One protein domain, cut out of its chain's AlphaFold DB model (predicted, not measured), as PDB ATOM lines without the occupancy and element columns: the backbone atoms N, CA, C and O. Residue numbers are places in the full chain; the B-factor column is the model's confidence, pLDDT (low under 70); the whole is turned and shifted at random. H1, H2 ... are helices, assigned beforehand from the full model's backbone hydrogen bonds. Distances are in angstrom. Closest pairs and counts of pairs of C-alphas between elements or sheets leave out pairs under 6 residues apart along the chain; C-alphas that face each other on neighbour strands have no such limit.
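What this domain is: This is residues 2 to 6 and 23 to 69 of the 79 residues of an uncharacterized protein of Dolichospermum compactum NIES-806 (UniProt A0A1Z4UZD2). Two long helices, H1 and H3, run side by side in opposite ways as the arms of a long, narrow U, with the short helix H2 at the turn between them. The arms are loosely joined: H1 is near H3 without clearly touching it, and a separate short piece, residues 2 to 6, has no named element. The printed part has 52 residues, with three named helices in the order H1, H2, H3 and no named strand; the class is all helix. The whole is only just loose, close to compact, with a radius of gyration of the C-alphas of 12.2 A, and it is a rod spanning 38 by 18 by 16 A.

How they stand to each other: After residues 2 to 6 and the cut comes H1, residues 23 to 36. A tight link of 3 residues leads to H2, residues 40 to 44. H1 and H2 are close but not clearly touching; their closest C-alphas, those of Ile 35 and Leu 43, are 8.0 A apart. A tight link of 2 residues leads on to H3, residues 47 to 67. H2 and H3 only just touch, with 3 pairs of C-alphas within 8 A, and they touch only at the corner by their link, H3 with residues 49 to 50 alone; the closest C-alphas, those of Ile 44 and Val 50, are 6.7 A apart. H1 and H3 are close but not clearly touching, with one pair of C-alphas within 8 A, those of Leu 24 and Ser 60 at 7.7 A. They run opposite ways at a shallow tilt of 23 degrees, and their centres are 12.3 A apart. In the backbones of H1, H2 and H3, every O i to N i+4 pair is within hydrogen-bond range.

Where its parts are: H1 runs from Asn 23, C-alpha at (240.324, 170.721, 186.196), to Lys 36, 19.9 A from first to last C-alpha. H2 runs from Leu 40, C-alpha at (221.588, 177.942, 204.489), to Ile 44, 6.2 A from first to last C-alpha. H3, the longest helix with 21 residues, runs from Pro 47 to Lys 67, C-alpha at (233.179, 166.616, 176.819), and measures 30.1 A.

The domain as a whole: The two C-alphas farthest apart are those of Gly 41 and Leu 69, at 38.4 A. Residues 7 to 22 are cut out and not printed, and C-alphas 6 and 23 across the cut are 20.5 A apart. The links from H1 to H2 and from H2 to H3 are tight, and no link is long. The mean pLDDT of the printed part is 89.5, and residues 2 to 4 are under 70.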
ATOM      1  N   GLU A   2     214.981 175.115 197.408       55.66
ATOM      2  CA  GLU A   2     215.595 175.223 198.728       55.66
ATOM      3  C   GLU A   2     217.118 175.194 198.568       55.66
ATOM      4  O   GLU A   2     217.645 174.380 197.818       55.66
ATOM      5  N   ALA A   3     217.872 176.046 199.270       56.38
ATOM      6  CA  ALA A   3     219.339 176.061 199.152       56.38
ATOM      7  C   ALA A   3     220.026 174.736 199.543       56.38
ATOM      8  O   ALA A   3     221.206 174.554 199.239       56.38
ATOM      9  N   LYS A   4     219.298 173.805 200.178       62.16
ATOM     10  CA  LYS A   4     219.745 172.423 200.389       62.16
ATOM     11  C   LYS A   4     220.015 171.726 199.047       62.16
ATOM     12  O   LYS A   4     221.046 171.086 198.898       62.16
ATOM     13  N   GLU A   5     219.201 172.012 198.029       81.25
ATOM     14  CA  GLU A   5     219.379 171.483 196.676       81.25
ATOM     15  C   GLU A   5     220.681 171.943 196.007       81.25
ATOM     16  O   GLU A   5     221.203 171.225 195.164       81.25
ATOM     17  N   ILE A   6     221.215 173.129 196.327       86.38
ATOM     18  CA  ILE A   6     222.418 173.651 195.651       86.38
ATOM     19  C   ILE A   6     223.656 172.865 196.080       86.38
ATOM     20  O   ILE A   6     224.451 172.480 195.229       86.38
ATOM     21  N   ASN A  23     240.166 169.286 185.980       96.50
ATOM     22  CA  ASN A  23     240.324 170.721 186.196       96.50
ATOM     23  C   ASN A  23     238.991 171.337 186.636       96.50
ATOM     24  O   ASN A  23     238.935 172.049 187.642       96.50
ATOM     25  N   LEU A  24     237.899 171.000 185.943       97.38
ATOM     26  CA  LEU A  24     236.556 171.407 186.356       97.38
ATOM     27  C   LEU A  24     236.222 170.877 187.758       97.38
ATOM     28  O   LEU A  24     235.744 171.631 188.606       97.38
ATOM     29  N   THR A  25     236.562 169.619 188.039       98.31
ATOM     30  CA  THR A  25     236.401 169.003 189.367       98.31
ATOM     31  C   THR A  25     237.052 169.833 190.470       98.31
ATOM     32  O   THR A  25     236.449 170.073 191.519       98.31
ATOM     33  N   THR A  26     238.279 170.305 190.234       98.06
ATOM     34  CA  THR A  26     239.025 171.124 191.197       98.06
ATOM     35  C   THR A  26     238.301 172.445 191.470       98.06
ATOM     36  O   THR A  26     238.035 172.769 192.628       98.06
ATOM     37  N   LYS A  27     237.863 173.150 190.419       97.50
ATOM     38  CA  LYS A  27     237.126 174.419 190.551       97.50
ATOM     39  C   LYS A  27     235.799 174.253 191.295       97.50
ATOM     40  O   LYS A  27     235.470 175.054 192.169       97.50
ATOM     41  N   LEU A  28     235.042 173.197 190.995       97.50
ATOM     42  CA  LEU A  28     233.775 172.916 191.673       97.50
ATOM     43  C   LEU A  28     233.981 172.583 193.158       97.50
ATOM     44  O   LEU A  28     233.191 173.016 194.000       97.50
ATOM     45  N   ARG A  29     235.067 171.879 193.511       96.75
ATOM     46  CA  ARG A  29     235.444 171.627 194.912       96.75
ATOM     47  C   ARG A  29     235.786 172.909 195.663       96.75
ATOM     48  O   ARG A  29     235.392 173.031 196.823       96.75
ATOM     49  N   ASP A  30     236.463 173.859 195.024       96.25
ATOM     50  CA  ASP A  30     236.769 175.157 195.635       96.25
ATOM     51  C   ASP A  30     235.493 175.956 195.925       96.25
ATOM     52  O   ASP A  30     235.314 176.459 197.037       96.25
ATOM     53  N   ILE A  31     234.549 175.978 194.978       94.44
ATOM     54  CA  ILE A  31     233.227 176.592 195.176       94.44
ATOM     55  C   ILE A  31     232.473 175.891 196.310       94.44
ATOM     56  O   ILE A  31     231.926 176.551 197.195       94.44
ATOM     57  N   ASN A  32     232.479 174.557 196.335       92.94
ATOM     58  CA  ASN A  32     231.810 173.789 197.382       92.94
ATOM     59  C   ASN A  32     232.412 174.076 198.766       92.94
ATOM     60  O   ASN A  32     231.686 174.272 199.740       92.94
ATOM     61  N   ARG A  33     233.745 174.174 198.857       92.69
ATOM     62  CA  ARG A  33     234.454 174.552 200.086       92.69
ATOM     63  C   ARG A  33     234.086 175.965 200.532       92.69
ATOM     64  O   ARG A  33     233.848 176.167 201.722       92.69
ATOM     65  N   TRP A  34     233.990 176.912 199.600       91.06
ATOM     66  CA  TRP A  34     233.564 178.281 199.888       91.06
ATOM     67  C   TRP A  34     232.159 178.325 200.506       91.06
ATOM     68  O   TRP A  34     231.960 178.954 201.546       91.06
ATOM     69  N   ILE A  35     231.196 177.589 199.944       88.12
ATOM     70  CA  ILE A  35     229.812 177.588 200.451       88.12
ATOM     71  C   ILE A  35     229.577 176.634 201.630       88.12
ATOM     72  O   ILE A  35     228.543 176.727 202.301       88.12
ATOM     73  N   LYS A  36     230.512 175.714 201.916       85.56
ATOM     74  CA  LYS A  36     230.387 174.690 202.970       85.56
ATOM     75  C   LYS A  36     230.040 175.309 204.321       85.56
ATOM     76  O   LYS A  36     229.117 174.841 204.987       85.56
ATOM     77  N   HIS A  37     230.744 176.380 204.680       83.94
ATOM     78  CA  HIS A  37     230.627 177.055 205.973       83.94
ATOM     79  C   HIS A  37     229.501 178.099 206.025       83.94
ATOM     80  O   HIS A  37     229.184 178.618 207.095       83.94
ATOM     81  N   ILE A  38     228.859 178.392 204.891       83.94
ATOM     82  CA  ILE A  38     227.750 179.342 204.829       83.94
ATOM     83  C   ILE A  38     226.473 178.636 205.308       83.94
ATOM     84  O   ILE A  38     226.050 177.614 204.749       83.94
ATOM     85  N   LYS A  39     225.852 179.189 206.361       83.81
ATOM     86  CA  LYS A  39     224.529 178.760 206.838       83.81
ATOM     87  C   LYS A  39     223.508 178.922 205.712       83.81
ATOM     88  O   LYS A  39     223.491 179.958 205.055       83.81
ATOM     89  N   LEU A  40     222.608 177.950 205.550       76.12
ATOM     90  CA  LEU A  40     221.588 177.942 204.489       76.12
ATOM     91  C   LEU A  40     220.808 179.263 204.395       76.12
ATOM     92  O   LEU A  40     220.728 179.841 203.319       76.12
ATOM     93  N   GLY A  41     220.331 179.799 205.524       79.44
ATOM     94  CA  GLY A  41     219.620 181.083 205.544       79.44
ATOM     95  C   GLY A  41     220.467 182.284 205.098       79.44
ATOM     96  O   GLY A  41     219.943 183.202 204.481       79.44
ATOM     97  N   SER A  42     221.783 182.256 205.342       84.62
ATOM     98  CA  SER A  42     222.723 183.301 204.896       84.62
ATOM     99  C   SER A  42     223.049 183.198 203.402       84.62
ATOM    100  O   SER A  42     223.386 184.190 202.761       84.62
ATOM    101  N   LEU A  43     222.946 181.992 202.835       82.44
ATOM    102  CA  LEU A  43     223.098 181.780 201.401       82.44
ATOM    103  C   LEU A  43     221.842 182.235 200.648       82.44
ATOM    104  O   LEU A  43     221.951 182.974 199.676       82.44
ATOM    105  N   ILE A  44     220.653 181.855 201.133       81.94
ATOM    106  CA  ILE A  44     219.364 182.209 200.511       81.94
ATOM    107  C   ILE A  44     219.129 183.724 200.530       81.94
ATOM    108  O   ILE A  44     218.569 184.266 199.582       81.94
ATOM    109  N   SER A  45     219.603 184.432 201.560       88.56
ATOM    110  CA  SER A  45     219.498 185.895 201.628       88.56
ATOM    111  C   SER A  45     220.392 186.639 200.625       88.56
ATOM    112  O   SER A  45     220.322 187.863 200.535       88.56
ATOM    113  N   LYS A  46     221.228 185.925 199.854       89.44
ATOM    114  CA  LYS A  46     222.119 186.476 198.825       89.44
ATOM    115  C   LYS A  46     221.666 186.010 197.433       89.44
ATOM    116  O   LYS A  46     222.289 185.113 196.863       89.44
ATOM    117  N   PRO A  47     220.622 186.622 196.846       88.19
ATOM    118  CA  PRO A  47     220.024 186.153 195.593       88.19
ATOM    119  C   PRO A  47     221.017 186.116 194.426       88.19
ATOM    120  O   PRO A  47     220.997 185.177 193.641       88.19
ATOM    121  N   ILE A  48     221.940 187.080 194.355       91.88
ATOM    122  CA  ILE A  48     222.986 187.121 193.320       91.88
ATOM    123  C   ILE A  48     223.940 185.926 193.449       91.88
ATOM    124  O   ILE A  48     224.296 185.308 192.452       91.88
ATOM    125  N   VAL A  49     224.329 185.567 194.677       90.38
ATOM    126  CA  VAL A  49     225.199 184.405 194.919       90.38
ATOM    127  C   VAL A  49     224.476 183.115 194.554       90.38
ATOM    128  O   VAL A  49     225.065 182.238 193.933       90.38
ATOM    129  N   VAL A  50     223.195 183.005 194.906       90.25
ATOM    130  CA  VAL A  50     222.369 181.856 194.519       90.25
ATOM    131  C   VAL A  50     222.271 181.745 192.998       90.25
ATOM    132  O   VAL A  50     222.540 180.672 192.471       90.25
ATOM    133  N   ALA A  51     221.949 182.834 192.296       91.56
ATOM    134  CA  ALA A  51     221.877 182.853 190.836       91.56
ATOM    135  C   ALA A  51     223.209 182.434 190.196       91.56
ATOM    136  O   ALA A  51     223.228 181.550 189.347       91.56
ATOM    137  N   PHE A  52     224.329 182.977 190.681       93.50
ATOM    138  CA  PHE A  52     225.665 182.597 190.225       93.50
ATOM    139  C   PHE A  52     225.945 181.097 190.397       93.50
ATOM    140  O   PHE A  52     226.422 180.446 189.473       93.50
ATOM    141  N   LEU A  53     225.630 180.522 191.562       93.56
ATOM    142  CA  LEU A  53     225.851 179.093 191.813       93.56
ATOM    143  C   LEU A  53     225.018 178.207 190.882       93.56
ATOM    144  O   LEU A  53     225.473 177.138 190.483       93.56
ATOM    145  N   LEU A  54     223.806 178.640 190.538       92.69
ATOM    146  CA  LEU A  54     222.943 177.917 189.607       92.69
ATOM    147  C   LEU A  54     223.461 177.975 188.178       92.69
ATOM    148  O   LEU A  54     223.451 176.942 187.508       92.69
ATOM    149  N   GLU A  55     223.952 179.133 187.746       95.75
ATOM    150  CA  GLU A  55     224.572 179.285 186.431       95.75
ATOM    151  C   GLU A  55     225.808 178.392 186.323       95.75
ATOM    152  O   GLU A  55     225.898 177.565 185.425       95.75
ATOM    153  N   VAL A  56     226.689 178.427 187.331       96.31
ATOM    154  CA  VAL A  56     227.881 177.567 187.373       96.31
ATOM    155  C   VAL A  56     227.515 176.086 187.288       96.31
ATOM    156  O   VAL A  56     228.170 175.335 186.562       96.31
ATOM    157  N   ILE A  57     226.483 175.642 188.012       95.19
ATOM    158  CA  ILE A  57     226.019 174.249 187.944       95.19
ATOM    159  C   ILE A  57     225.505 173.923 186.538       95.19
ATOM    160  O   ILE A  57     225.774 172.836 186.028       95.19
ATOM    161  N   THR A  58     224.759 174.837 185.923       96.12
ATOM    162  CA  THR A  58     224.156 174.643 184.601       96.12
ATOM    163  C   THR A  58     225.227 174.570 183.517       96.12
ATOM    164  O   THR A  58     225.299 173.571 182.801       96.12
ATOM    165  N   ASP A  59     226.132 175.544 183.475       97.50
ATOM    166  CA  ASP A  59     227.221 175.615 182.502       97.50
ATOM    167  C   ASP A  59     228.172 174.428 182.620       97.50
ATOM    168  O   ASP A  59     228.582 173.844 181.619       97.50
ATOM    169  N   SER A  60     228.479 174.010 183.847       97.69
ATOM    170  CA  SER A  60     229.323 172.837 184.083       97.69
ATOM    171  C   SER A  60     228.676 171.556 183.559       97.69
ATOM    172  O   SER A  60     229.364 170.729 182.971       97.69
ATOM    173  N   LYS A  61     227.359 171.384 183.726       96.56
ATOM    174  CA  LYS A  61     226.644 170.228 183.160       96.56
ATOM    175  C   LYS A  61     226.692 170.230 181.638       96.56
ATOM    176  O   LYS A  61     226.935 169.183 181.045       96.56
ATOM    177  N   VAL A  62     226.490 171.392 181.016       96.69
ATOM    178  CA  VAL A  62     226.596 171.542 179.557       96.69
ATOM    179  C   VAL A  62     228.015 171.223 179.092       96.69
ATOM    180  O   VAL A  62     228.192 170.457 178.148       96.69
ATOM    181  N   TRP A  63     229.033 171.737 179.784       96.62
ATOM    182  CA  TRP A  63     230.431 171.458 179.470       96.62
ATOM    183  C   TRP A  63     230.766 169.970 179.554       96.62
ATOM    184  O   TRP A  63     231.363 169.426 178.627       96.62
ATOM    185  N   LEU A  64     230.353 169.299 180.633       95.94
ATOM    186  CA  LEU A  64     230.558 167.861 180.789       95.94
ATOM    187  C   LEU A  64     229.842 167.074 179.691       95.94
ATOM    188  O   LEU A  64     230.450 166.191 179.099       95.94
ATOM    189  N   ALA A  65     228.602 167.440 179.350       94.50
ATOM    190  CA  ALA A  65     227.874 166.806 178.256       94.50
ATOM    191  C   ALA A  65     228.616 166.943 176.918       94.50
ATOM    192  O   ALA A  65     228.718 165.966 176.184       94.50
ATOM    193  N   ILE A  66     229.183 168.119 176.626       93.50
ATOM    194  CA  ILE A  66     230.013 168.346 175.432       93.50
ATOM    195  C   ILE A  66     231.281 167.484 175.478       93.50
ATOM    196  O   ILE A  66     231.653 166.889 174.471       93.50
ATOM    197  N   LYS A  67     231.946 167.398 176.635       90.69
ATOM    198  CA  LYS A  67     233.179 166.616 176.819       90.69
ATOM    199  C   LYS A  67     232.970 165.108 176.735       90.69
ATOM    200  O   LYS A  67     233.899 164.405 176.359       90.69
ATOM    201  N   SER A  68     231.779 164.628 177.071       89.12
ATOM    202  CA  SER A  68     231.402 163.219 176.962       89.12
ATOM    203  C   SER A  68     230.957 162.809 175.558       89.12
ATOM    204  O   SER A  68     230.685 161.629 175.339       89.12
ATOM    205  N   LEU A  69     230.846 163.743 174.605       89.31
ATOM    206  CA  LEU A  69     230.554 163.378 173.221       89.31
ATOM    207  C   LEU A  69     231.740 162.601 172.624       89.31
ATOM    208  O   LEU A  69     232.887 162.987 172.856       89.31
TER     209      LEU A  69